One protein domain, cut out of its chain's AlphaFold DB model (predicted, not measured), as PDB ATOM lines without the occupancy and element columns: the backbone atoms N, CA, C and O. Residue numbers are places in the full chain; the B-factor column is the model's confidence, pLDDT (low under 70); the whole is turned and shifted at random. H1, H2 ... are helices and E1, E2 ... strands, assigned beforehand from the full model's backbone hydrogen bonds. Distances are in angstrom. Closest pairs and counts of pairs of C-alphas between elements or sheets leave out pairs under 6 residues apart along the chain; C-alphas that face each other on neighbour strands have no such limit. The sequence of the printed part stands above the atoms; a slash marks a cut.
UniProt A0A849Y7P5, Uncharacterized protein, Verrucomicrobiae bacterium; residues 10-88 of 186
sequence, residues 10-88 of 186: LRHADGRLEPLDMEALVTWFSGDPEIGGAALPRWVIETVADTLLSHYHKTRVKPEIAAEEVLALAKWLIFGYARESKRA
ATOM      1  N   LEU A  10     -57.485  25.237 -34.602       84.75
ATOM      2  CA  LEU A  10     -56.431  26.175 -34.956       84.75
ATOM      3  C   LEU A  10     -57.025  27.280 -35.833       84.75
ATOM      4  O   LEU A  10     -57.623  26.991 -36.868       84.75
ATOM      5  N   ARG A  11     -56.848  28.537 -35.429       87.81
ATOM      6  CA  ARG A  11     -57.329  29.715 -36.151       87.81
ATOM      7  C   ARG A  11     -56.191  30.408 -36.879       87.81
ATOM      8  O   ARG A  11     -55.275  30.917 -36.242       87.81
ATOM      9  N   HIS A  12     -56.283  30.462 -38.198       86.31
ATOM     10  CA  HIS A  12     -55.349  31.173 -39.066       86.31
ATOM     11  C   HIS A  12     -55.665  32.676 -39.126       86.31
ATOM     12  O   HIS A  12     -56.763  33.114 -38.776       86.31
ATOM     13  N   ALA A  13     -54.708  33.478 -39.602       79.50
ATOM     14  CA  ALA A  13     -54.846  34.936 -39.704       79.50
ATOM     15  C   ALA A  13     -55.963  35.391 -40.668       79.50
ATOM     16  O   ALA A  13     -56.511  36.478 -40.514       79.50
ATOM     17  N   ASP A  14     -56.318  34.547 -41.639       86.38
ATOM     18  CA  ASP A  14     -57.431  34.738 -42.576       86.38
ATOM     19  C   ASP A  14     -58.804  34.365 -41.975       86.38
ATOM     20  O   ASP A  14     -59.828  34.450 -42.653       86.38
ATOM     21  N   GLY A  15     -58.841  33.949 -40.704       83.75
ATOM     22  CA  GLY A  15     -60.048  33.507 -40.008       83.75
ATOM     23  C   GLY A  15     -60.430  32.051 -40.280       83.75
ATOM     24  O   GLY A  15     -61.435  31.581 -39.740       83.75
ATOM     25  N   ARG A  16     -59.650  31.311 -41.078       88.56
ATOM     26  CA  ARG A  16     -59.881  29.885 -41.320       88.56
ATOM     27  C   ARG A  16     -59.642  29.085 -40.041       88.56
ATOM     28  O   ARG A  16     -58.650  29.286 -39.342       88.56
ATOM     29  N   LEU A  17     -60.546  28.142 -39.771       85.56
ATOM     30  CA  LEU A  17     -60.437  27.190 -38.670       85.56
ATOM     31  C   LEU A  17     -60.116  25.800 -39.209       85.56
ATOM     32  O   LEU A  17     -60.850  25.271 -40.044       85.56
ATOM     33  N   GLU A  18     -59.054  25.196 -38.691       86.12
ATOM     34  CA  GLU A  18     -58.652  23.829 -39.020       86.12
ATOM     35  C   GLU A  18     -58.471  22.997 -37.749       86.12
ATOM     36  O   GLU A  18     -58.197  23.548 -36.681       86.12
ATOM     37  N   PRO A  19     -58.660  21.672 -37.806       83.38
ATOM     38  CA  PRO A  19     -58.338  20.820 -36.674       83.38
ATOM     39  C   PRO A  19     -56.847  20.924 -36.347       83.38
ATOM     40  O   PRO A  19     -56.008  20.794 -37.232       83.38
ATOM     41  N   LEU A  20     -56.510  21.128 -35.075       80.50
ATOM     42  CA  LEU A  20     -55.134  20.993 -34.621       80.50
ATOM     43  C   LEU A  20     -54.772  19.506 -34.595       80.50
ATOM     44  O   LEU A  20     -55.213  18.768 -33.711       80.50
ATOM     45  N   ASP A  21     -53.978  19.078 -35.569       82.62
ATOM     46  CA  ASP A  21     -53.478  17.713 -35.680       82.62
ATOM     47  C   ASP A  21     -51.952  17.676 -35.846       82.62
ATOM     48  O   ASP A  21     -51.305  18.656 -36.217       82.62
ATOM     49  N   MET A  22     -51.365  16.528 -35.512       79.88
ATOM     50  CA  MET A  22     -49.914  16.363 -35.471       79.88
ATOM     51  C   MET A  22     -49.263  16.488 -36.855       79.88
ATOM     52  O   MET A  22     -48.186  17.068 -36.973       79.88
ATOM     53  N   GLU A  23     -49.894  15.961 -37.902       83.38
ATOM     54  CA  GLU A  23     -49.319  15.929 -39.248       83.38
ATOM     55  C   GLU A  23     -49.371  17.313 -39.909       83.38
ATOM     56  O   GLU A  23     -48.396  17.744 -40.537       83.38
ATOM     57  N   ALA A  24     -50.460  18.049 -39.684       83.62
ATOM     58  CA  ALA A  24     -50.617  19.439 -40.074       83.62
ATOM     59  C   ALA A  24     -49.581  20.324 -39.380       83.62
ATOM     60  O   ALA A  24     -48.921  21.114 -40.050       83.62
ATOM     61  N   LEU A  25     -49.363  20.147 -38.070       84.38
ATOM     62  CA  LEU A  25     -48.328  20.880 -37.335       84.38
ATOM     63  C   LEU A  25     -46.922  20.597 -37.873       84.38
ATOM     64  O   LEU A  25     -46.162  21.531 -38.109       84.38
ATOM     65  N   VAL A  26     -46.573  19.330 -38.105       82.38
ATOM     66  CA  VAL A  26     -45.250  18.955 -38.632       82.38
ATOM     67  C   VAL A  26     -45.025  19.535 -40.026       82.38
ATOM     68  O   VAL A  26     -43.956  20.087 -40.298       82.38
ATOM     69  N   THR A  27     -46.025  19.439 -40.901       86.94
ATOM     70  CA  THR A  27     -45.974  20.010 -42.253       86.94
ATOM     71  C   THR A  27     -45.825  21.526 -42.195       86.94
ATOM     72  O   THR A  27     -44.974  22.100 -42.871       86.94
ATOM     73  N   TRP A  28     -46.606  22.173 -41.337       86.75
ATOM     74  CA  TRP A  28     -46.605  23.618 -41.185       86.75
ATOM     75  C   TRP A  28     -45.294  24.153 -40.603       86.75
ATOM     76  O   TRP A  28     -44.729  25.096 -41.151       86.75
ATOM     77  N   PHE A  29     -44.745  23.511 -39.570       87.56
ATOM     78  CA  PHE A  29     -43.432  23.854 -39.020       87.56
ATOM     79  C   PHE A  29     -42.309  23.624 -40.031       87.56
ATOM     80  O   PHE A  29     -41.401  24.441 -40.132       87.56
ATOM     81  N   SER A  30     -42.382  22.548 -40.817       83.19
ATOM     82  CA  SER A  30     -41.397  22.281 -41.873       83.19
ATOM     83  C   SER A  30     -41.447  23.320 -43.000       83.19
ATOM     84  O   SER A  30     -40.434  23.548 -43.657       83.19
ATOM     85  N   GLY A  31     -42.609  23.940 -43.230       84.75
ATOM     86  CA  GLY A  31     -42.802  24.998 -44.221       84.75
ATOM     87  C   GLY A  31     -42.505  26.418 -43.721       84.75
ATOM     88  O   GLY A  31     -42.390  27.325 -44.544       84.75
ATOM     89  N   ASP A  32     -42.373  26.639 -42.408       87.50
ATOM     90  CA  ASP A  32     -41.992  27.948 -41.863       87.50
ATOM     91  C   ASP A  32     -40.521  28.255 -42.208       87.50
ATOM     92  O   ASP A  32     -39.653  27.404 -42.016       87.50
ATOM     93  N   PRO A  33     -40.198  29.459 -42.711       81.62
ATOM     94  CA  PRO A  33     -38.857  29.774 -43.202       81.62
ATOM     95  C   PRO A  33     -37.784  29.776 -42.106       81.62
ATOM     96  O   PRO A  33     -36.620  29.508 -42.400       81.62
ATOM     97  N   GLU A  34     -38.141  30.052 -40.850       79.00
ATOM     98  CA  GLU A  34     -37.182  30.027 -39.743       79.00
ATOM     99  C   GLU A  34     -36.961  28.597 -39.242       79.00
ATOM    100  O   GLU A  34     -35.821  28.184 -39.031       79.00
ATOM    101  N   ILE A  35     -38.037  27.824 -39.076       77.62
ATOM    102  CA  ILE A  35     -37.967  26.445 -38.578       77.62
ATOM    103  C   ILE A  35     -37.450  25.488 -39.662       77.62
ATOM    104  O   ILE A  35     -36.495  24.746 -39.427       77.62
ATOM    105  N   GLY A  36     -38.036  25.519 -40.858       71.19
ATOM    106  CA  GLY A  36     -37.610  24.724 -42.011       71.19
ATOM    107  C   GLY A  36     -36.219  25.116 -42.514       71.19
ATOM    108  O   GLY A  36     -35.418  24.251 -42.872       71.19
ATOM    109  N   GLY A  37     -35.877  26.408 -42.449       69.44
ATOM    110  CA  GLY A  37     -34.546  26.918 -42.792       69.44
ATOM    111  C   GLY A  37     -33.441  26.504 -41.813       69.44
ATOM    112  O   GLY A  37     -32.266  26.512 -42.177       69.44
ATOM    113  N   ALA A  38     -33.790  26.082 -40.593       68.38
ATOM    114  CA  ALA A  38     -32.831  25.615 -39.591       68.38
ATOM    115  C   ALA A  38     -32.319  24.178 -39.832       68.38
ATOM    116  O   ALA A  38     -31.527  23.681 -39.029       68.38
ATOM    117  N   ALA A  39     -32.749  23.512 -40.917       69.94
ATOM    118  CA  ALA A  39     -32.349  22.148 -41.292       69.94
ATOM    119  C   ALA A  39     -32.505  21.127 -40.144       69.94
ATOM    120  O   ALA A  39     -31.686  20.221 -39.961       69.94
ATOM    121  N   LEU A  40     -33.552  21.296 -39.334       70.75
ATOM    122  CA  LEU A  40     -33.790  20.459 -38.166       70.75
ATOM    123  C   LEU A  40     -34.169  19.033 -38.590       70.75
ATOM    124  O   LEU A  40     -34.975  18.853 -39.504       70.75
ATOM    125  N   PRO A  41     -33.650  17.998 -37.903       74.00
ATOM    126  CA  PRO A  41     -34.128  16.641 -38.101       74.00
ATOM    127  C   PRO A  41     -35.635  16.547 -37.840       74.00
ATOM    128  O   PRO A  41     -36.131  17.082 -36.849       74.00
ATOM    129  N   ARG A  42     -36.353  15.795 -38.681       76.69
ATOM    130  CA  ARG A  42     -37.814  15.629 -38.599       76.69
ATOM    131  C   ARG A  42     -38.314  15.244 -37.199       76.69
ATOM    132  O   ARG A  42     -39.308  15.794 -36.742       76.69
ATOM    133  N   TRP A  43     -37.585  14.382 -36.488       71.31
ATOM    134  CA  TRP A  43     -37.953  13.953 -35.134       71.31
ATOM    135  C   TRP A  43     -38.004  15.112 -34.121       71.31
ATOM    136  O   TRP A  43     -38.772  15.055 -33.164       71.31
ATOM    137  N   VAL A  44     -37.216  16.179 -34.317       75.06
ATOM    138  CA  VAL A  44     -37.259  17.386 -33.470       75.06
ATOM    139  C   VAL A  44     -38.575  18.123 -33.699       75.06
ATOM    140  O   VAL A  44     -39.247  18.499 -32.741       75.06
ATOM    141  N   ILE A  45     -38.966  18.275 -34.964       76.31
ATOM    142  CA  ILE A  45     -40.217  18.925 -35.370       76.31
ATOM    143  C   ILE A  45     -41.422  18.137 -34.835       76.31
ATOM    144  O   ILE A  45     -42.334  18.720 -34.253       76.31
ATOM    145  N   GLU A  46     -41.390  16.808 -34.950       77.50
ATOM    146  CA  GLU A  46     -42.413  15.903 -34.406       77.50
ATOM    147  C   GLU A  46     -42.513  15.996 -32.878       77.50
ATOM    148  O   GLU A  46     -43.615  16.071 -32.338       77.50
ATOM    149  N   THR A  47     -41.378  16.068 -32.177       75.50
ATOM    150  CA  THR A  47     -41.343  16.214 -30.711       75.50
ATOM    151  C   THR A  47     -41.968  17.536 -30.259       75.50
ATOM    152  O   THR A  47     -42.709  17.579 -29.273       75.50
ATOM    153  N   VAL A  48     -41.694  18.629 -30.976       79.56
ATOM    154  CA  VAL A  48     -42.280  19.948 -30.691       79.56
ATOM    155  C   VAL A  48     -43.785  19.939 -30.962       79.56
ATOM    156  O   VAL A  48     -44.552  20.406 -30.119       79.56
ATOM    157  N   ALA A  49     -44.220  19.361 -32.086       82.06
ATOM    158  CA  ALA A  49     -45.636  19.220 -32.421       82.06
ATOM    159  C   ALA A  49     -46.405  18.411 -31.363       82.06
ATOM    160  O   ALA A  49     -47.441  18.870 -30.880       82.06
ATOM    161  N   ASP A  50     -45.869  17.262 -30.939       76.62
ATOM    162  CA  ASP A  50     -46.469  16.430 -29.889       76.62
ATOM    163  C   ASP A  50     -46.549  17.161 -28.540       76.62
ATOM    164  O   ASP A  50     -47.578  17.140 -27.863       76.62
ATOM    165  N   THR A  51     -45.483  17.880 -28.172       75.94
ATOM    166  CA  THR A  51     -45.428  18.652 -26.922       75.94
ATOM    167  C   THR A  51     -46.505  19.732 -26.888       75.94
ATOM    168  O   THR A  51     -47.204  19.875 -25.881       75.94
ATOM    169  N   LEU A  52     -46.673  20.478 -27.985       79.50
ATOM    170  CA  LEU A  52     -47.692  21.520 -28.098       79.50
ATOM    171  C   LEU A  52     -49.098  20.921 -28.065       79.50
ATOM    172  O   LEU A  52     -49.933  21.367 -27.277       79.50
ATOM    173  N   LEU A  53     -49.345  19.867 -28.843       80.62
ATOM    174  CA  LEU A  53     -50.637  19.186 -28.882       80.62
ATOM    175  C   LEU A  53     -51.021  18.642 -27.494       80.62
ATOM    176  O   LEU A  53     -52.123  18.891 -26.998       80.62
ATOM    177  N   SER A  54     -50.080  17.982 -26.818       75.69
ATOM    178  CA  SER A  54     -50.235  17.484 -25.450       75.69
ATOM    179  C   SER A  54     -50.482  18.602 -24.441       75.69
ATOM    180  O   SER A  54     -51.338  18.461 -23.565       75.69
ATOM    181  N   HIS A  55     -49.741  19.709 -24.531       77.44
ATOM    182  CA  HIS A  55     -49.910  20.854 -23.642       77.44
ATOM    183  C   HIS A  55     -51.316  21.440 -23.778       77.44
ATOM    184  O   HIS A  55     -52.028  21.572 -22.784       77.44
ATOM    185  N   TYR A  56     -51.749  21.716 -25.003       75.62
ATOM    186  CA  TYR A  56     -53.030  22.360 -25.256       75.62
ATOM    187  C   TYR A  56     -54.237  21.462 -24.983       75.62
ATOM    188  O   TYR A  56     -55.259  21.930 -24.470       75.62
ATOM    189  N   HIS A  57     -54.118  20.155 -25.225       75.25
ATOM    190  CA  HIS A  57     -55.140  19.204 -24.796       75.25
ATOM    191  C   HIS A  57     -55.265  19.099 -23.275       75.25
ATOM    192  O   HIS A  57     -56.366  18.824 -22.794       75.25
ATOM    193  N   LYS A  58     -54.176  19.301 -22.524       69.19
ATOM    194  CA  LYS A  58     -54.179  19.259 -21.055       69.19
ATOM    195  C   LYS A  58     -54.673  20.559 -20.433       69.19
ATOM    196  O   LYS A  58     -55.371  20.507 -19.428       69.19
ATOM    197  N   THR A  59     -54.312  21.708 -20.999       65.75
ATOM    198  CA  THR A  59     -54.628  23.007 -20.395       65.75
ATOM    199  C   THR A  59     -56.021  23.516 -20.751       65.75
ATOM    200  O   THR A  59     -56.593  24.214 -19.924       65.75
ATOM    201  N   ARG A  60     -56.587  23.162 -21.925       63.94
ATOM    202  CA  ARG A  60     -57.952  23.522 -22.400       63.94
ATOM    203  C   ARG A  60     -58.497  24.858 -21.859       63.94
ATOM    204  O   ARG A  60     -59.614  24.925 -21.354       63.94
ATOM    205  N   VAL A  61     -57.713  25.928 -21.969       57.59
ATOM    206  CA  VAL A  61     -58.112  27.248 -21.446       57.59
ATOM    207  C   VAL A  61     -58.951  28.024 -22.465       57.59
ATOM    208  O   VAL A  61     -59.786  28.839 -22.086       57.59
ATOM    209  N   LYS A  62     -58.751  27.767 -23.764       68.00
ATOM    210  CA  LYS A  62     -59.398  28.494 -24.863       68.00
ATOM    211  C   LYS A  62     -60.196  27.545 -25.774       68.00
ATOM    212  O   LYS A  62     -59.784  26.397 -25.947       68.00
ATOM    213  N   PRO A  63     -61.314  28.012 -26.365       73.06
ATOM    214  CA  PRO A  63     -62.110  27.230 -27.314       73.06
ATOM    215  C   PRO A  63     -61.414  27.036 -28.670       73.06
ATOM    216  O   PRO A  63     -61.770  26.114 -29.394       73.06
ATOM    217  N   GLU A  64     -60.432  27.878 -28.988       80.00
ATOM    218  CA  GLU A  64     -59.596  27.852 -30.188       80.00
ATOM    219  C   GLU A  64     -58.207  28.411 -29.852       80.00
ATOM    220  O   GLU A  64     -58.038  29.115 -28.850       80.00
ATOM    221  N   ILE A  65     -57.210  28.099 -30.676       80.75
ATOM    222  CA  ILE A  65     -55.845  28.616 -30.533       80.75
ATOM    223  C   ILE A  65     -55.452  29.317 -31.815       80.75
ATOM    224  O   ILE A  65     -55.682  28.801 -32.906       80.75
ATOM    225  N   ALA A  66     -54.834  30.485 -31.684       84.81
ATOM    226  CA  ALA A  66     -54.370  31.225 -32.838       84.81
ATOM    227  C   ALA A  66     -53.074  30.626 -33.405       84.81
ATOM    228  O   ALA A  66     -52.176  30.212 -32.668       84.81
ATOM    229  N   ALA A  67     -52.977  30.581 -34.727       85.12
ATOM    230  CA  ALA A  67     -51.872  29.975 -35.443       85.12
ATOM    231  C   ALA A  67     -50.532  30.653 -35.101       85.12
ATOM    232  O   ALA A  67     -49.527  30.001 -34.819       85.12
ATOM    233  N   GLU A  68     -50.535  31.974 -35.008       78.81
ATOM    234  CA  GLU A  68     -49.393  32.769 -34.580       78.81
ATOM    235  C   GLU A  68     -48.906  32.414 -33.166       78.81
ATOM    236  O   GLU A  68     -47.698  32.382 -32.933       78.81
ATOM    237  N   GLU A  69     -49.814  32.078 -32.238       81.38
ATOM    238  CA  GLU A  69     -49.454  31.651 -30.878       81.38
ATOM    239  C   GLU A  69     -48.732  30.297 -30.917       81.38
ATOM    240  O   GLU A  69     -47.695  30.125 -30.274       81.38
ATOM    241  N   VAL A  70     -49.240  29.351 -31.715       84.25
ATOM    242  CA  VAL A  70     -48.623  28.026 -31.887       84.25
ATOM    243  C   VAL A  70     -47.236  28.149 -32.510       84.25
ATOM    244  O   VAL A  70     -46.285  27.538 -32.021       84.25
ATOM    245  N   LEU A  71     -47.099  28.969 -33.553       83.25
ATOM    246  CA  LEU A  71     -45.829  29.178 -34.240       83.25
ATOM    247  C   LEU A  71     -44.803  29.867 -33.331       83.25
ATOM    248  O   LEU A  71     -43.643  29.464 -33.290       83.25
ATOM    249  N   ALA A  72     -45.227  30.880 -32.569       78.31
ATOM    250  CA  ALA A  72     -44.366  31.583 -31.624       78.31
ATOM    251  C   ALA A  72     -43.854  30.648 -30.520       78.31
ATOM    252  O   ALA A  72     -42.667  30.677 -30.193       78.31
ATOM    253  N   LEU A  73     -44.714  29.775 -29.984       76.69
ATOM    254  CA  LEU A  73     -44.298  28.773 -29.005       76.69
ATOM    255  C   LEU A  73     -43.396  27.700 -29.615       76.69
ATOM    256  O   LEU A  73     -42.423  27.310 -28.974       76.69
ATOM    257  N   ALA A  74     -43.664  27.249 -30.842       81.69
ATOM    258  CA  ALA A  74     -42.787  26.315 -31.546       81.69
ATOM    259  C   ALA A  74     -41.387  26.914 -31.737       81.69
ATOM    260  O   ALA A  74     -40.391  26.286 -31.377       81.69
ATOM    261  N   LYS A  75     -41.303  28.167 -32.206       81.38
ATOM    262  CA  LYS A  75     -40.042  28.917 -32.329       81.38
ATOM    263  C   LYS A  75     -39.358  29.080 -30.976       81.38
ATOM    264  O   LYS A  75     -38.155  28.862 -30.876       81.38
ATOM    265  N   TRP A  76     -40.103  29.407 -29.923       75.81
ATOM    266  CA  TRP A  76     -39.551  29.515 -28.574       75.81
ATOM    267  C   TRP A  76     -39.003  28.179 -28.060       75.81
ATOM    268  O   TRP A  76     -37.894  28.153 -27.538       75.81
ATOM    269  N   LEU A  77     -39.706  27.063 -28.254       75.94
ATOM    270  CA  LEU A  77     -39.226  25.736 -27.861       75.94
ATOM    271  C   LEU A  77     -37.968  25.343 -28.641       75.94
ATOM    272  O   LEU A  77     -36.987  24.903 -28.050       75.94
ATOM    273  N   ILE A  78     -37.967  25.551 -29.956       77.25
ATOM    274  CA  ILE A  78     -36.857  25.192 -30.844       77.25
ATOM    275  C   ILE A  78     -35.625  26.060 -30.564       77.25
ATOM    276  O   ILE A  78     -34.531  25.550 -30.317       77.25
ATOM    277  N   PHE A  79     -35.787  27.382 -30.578       73.50
ATOM    278  CA  PHE A  79     -34.673  28.321 -30.465       73.50
ATOM    279  C   PHE A  79     -34.305  28.657 -29.021       73.50
ATOM    280  O   PHE A  79     -33.141  28.945 -28.750       73.50
ATOM    281  N   GLY A  80     -35.246  28.577 -28.081       64.94
ATOM    282  CA  GLY A  80     -34.972  28.624 -26.643       64.94
ATOM    283  C   GLY A  80     -34.103  27.443 -26.225       64.94
ATOM    284  O   GLY A  80     -33.030  27.657 -25.663       64.94
ATOM    285  N   TYR A  81     -34.461  26.226 -26.652       55.84
ATOM    286  CA  TYR A  81     -33.621  25.044 -26.461       55.84
ATOM    287  C   TYR A  81     -32.274  25.157 -27.193       55.84
ATOM    288  O   TYR A  81     -31.239  24.783 -26.648       55.84
ATOM    289  N   ALA A  82     -32.226  25.732 -28.400       54.97
ATOM    290  CA  ALA A  82     -30.964  25.973 -29.114       54.97
ATOM    291  C   ALA A  82     -30.065  27.021 -28.419       54.97
ATOM    292  O   ALA A  82     -28.838  26.933 -28.459       54.97
ATOM    293  N   ARG A  83     -30.654  28.028 -27.768       52.72
ATOM    294  CA  ARG A  83     -29.936  29.091 -27.048       52.72
ATOM    295  C   ARG A  83     -29.457  28.623 -25.677       52.72
ATOM    296  O   ARG A  83     -28.349  28.977 -25.272       52.72
ATOM    297  N   GLU A  84     -30.252  27.810 -24.994       43.88
ATOM    298  CA  GLU A  84     -29.876  27.136 -23.752       43.88
ATOM    299  C   GLU A  84     -28.849  26.035 -24.006       43.88
ATOM    300  O   GLU A  84     -27.883  25.952 -23.262       43.88
ATOM    301  N   SER A  85     -28.947  25.277 -25.100       40.81
ATOM    302  CA  SER A  85     -27.942  24.265 -25.468       40.81
ATOM    303  C   SER A  85     -26.611  24.855 -25.945       40.81
ATOM    304  O   SER A  85     -25.582  24.210 -25.784       40.81
ATOM    305  N   LYS A  86     -26.595  26.092 -26.471       40.50
ATOM    306  CA  LYS A  86     -25.358  26.845 -26.773       40.50
ATOM    307  C   LYS A  86     -24.727  27.524 -25.550       40.50
ATOM    308  O   LYS A  86     -23.550  27.869 -25.599       40.50
ATOM    309  N   ARG A  87     -25.497  27.774 -24.482       35.03
ATOM    310  CA  ARG A  87     -25.003  28.344 -23.209       35.03
ATOM    311  C   ARG A  87     -24.687  27.282 -22.164       35.03
ATOM    312  O   ARG A  87     -23.840  27.512 -21.306       35.03
ATOM    313  N   ALA A  88     -25.360  26.145 -22.224       34.25
ATOM    314  CA  ALA A  88     -25.021  24.981 -21.441       34.25
ATOM    315  C   ALA A  88     -23.748  24.358 -22.035       34.25
ATOM    316  O   ALA A  88     -23.664  24.215 -23.257       34.25
TER     317      ALA A  88
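Overview. This is residues 10 to 88 of the 186 residues of an uncharacterized protein of Verrucomicrobiae bacterium (UniProt A0A849Y7P5). Two long helices, H3 and H4, cross steeply as an X, with H1 packed on H3 near the crossing and the small helix H2 at a corner with H1. The last residues, 80 to 88, stick out at one end of the longest axis, while the short strand E1 lies away from the helices toward the other end. The printed part has 79 residues, with one named strand followed by four named helices in the order E1, H1, H2, H3, H4, and the class is mostly helix. It is compact, with a radius of gyration of the C-alphas of 12.7 A, and its outline is only just elongated, spanning 37 by 25 by 19 A.

Arrangement. E1, residues 17 to 19, pairs with no named strand and is apart from H1, residues 22 to 31, H2, residues 33 to 37, H3, residues 42 to 59, and H4, residues 67 to 87. H1 and H2 only just touch, only at the corner by their link, with 3 pairs of C-alphas within 8 A; the closest are those of Ser 30 and Gly 36, 4.5 A apart. H3 touches H1 with residues 45 to 53 alone; the closest C-alphas, of Leu 25 and Ala 49, are 5.8 A apart. These two run opposite ways at a steep tilt of 52 degrees. H2 and H3 are only just apart, at 8.5 A. H3 touches H4 with residues 48 to 52 alone, and H4 touches H3 with residues 70 to 78 alone; the closest C-alphas, of Val 48 and Ala 74, are 6.4 A apart. They run opposite ways at a steep tilt of 59 degrees. H4 is close to but not clearly touching H1, closest at the C-alphas of Phe 29 and Leu 71, 7.5 A, and H2, closest at those of Ile 35 and Lys 75, 7.0 A. In H1, H2, H3 and H4 every O i to N i+4 pair is within hydrogen-bond range.

Along the chain. E1 begins at C-alpha 17, (-60.437, 27.190, -38.670). H1 measures 14.2 A from first to last C-alpha. H3 measures 25.9 A and begins at C-alpha 42, (-37.814, 15.629, -38.599). H4, the longest helix by residues, measures 29.6 A and ends at C-alpha 87, (-25.003, 28.344, -23.209).

Size, cuts and confidence. The two C-alphas farthest apart, of Gly 15 and Ala 88, are 40.6 A apart. The printed part has no cut and no long link; H3 to H4 is short, the others tight. Residues 80 to 88, of which 80 to 87 belong to H4, stand free. The mean pLDDT of the printed part is 75.2, and residues 37 to 39, 58 to 62 and 80 to 88 are under 70.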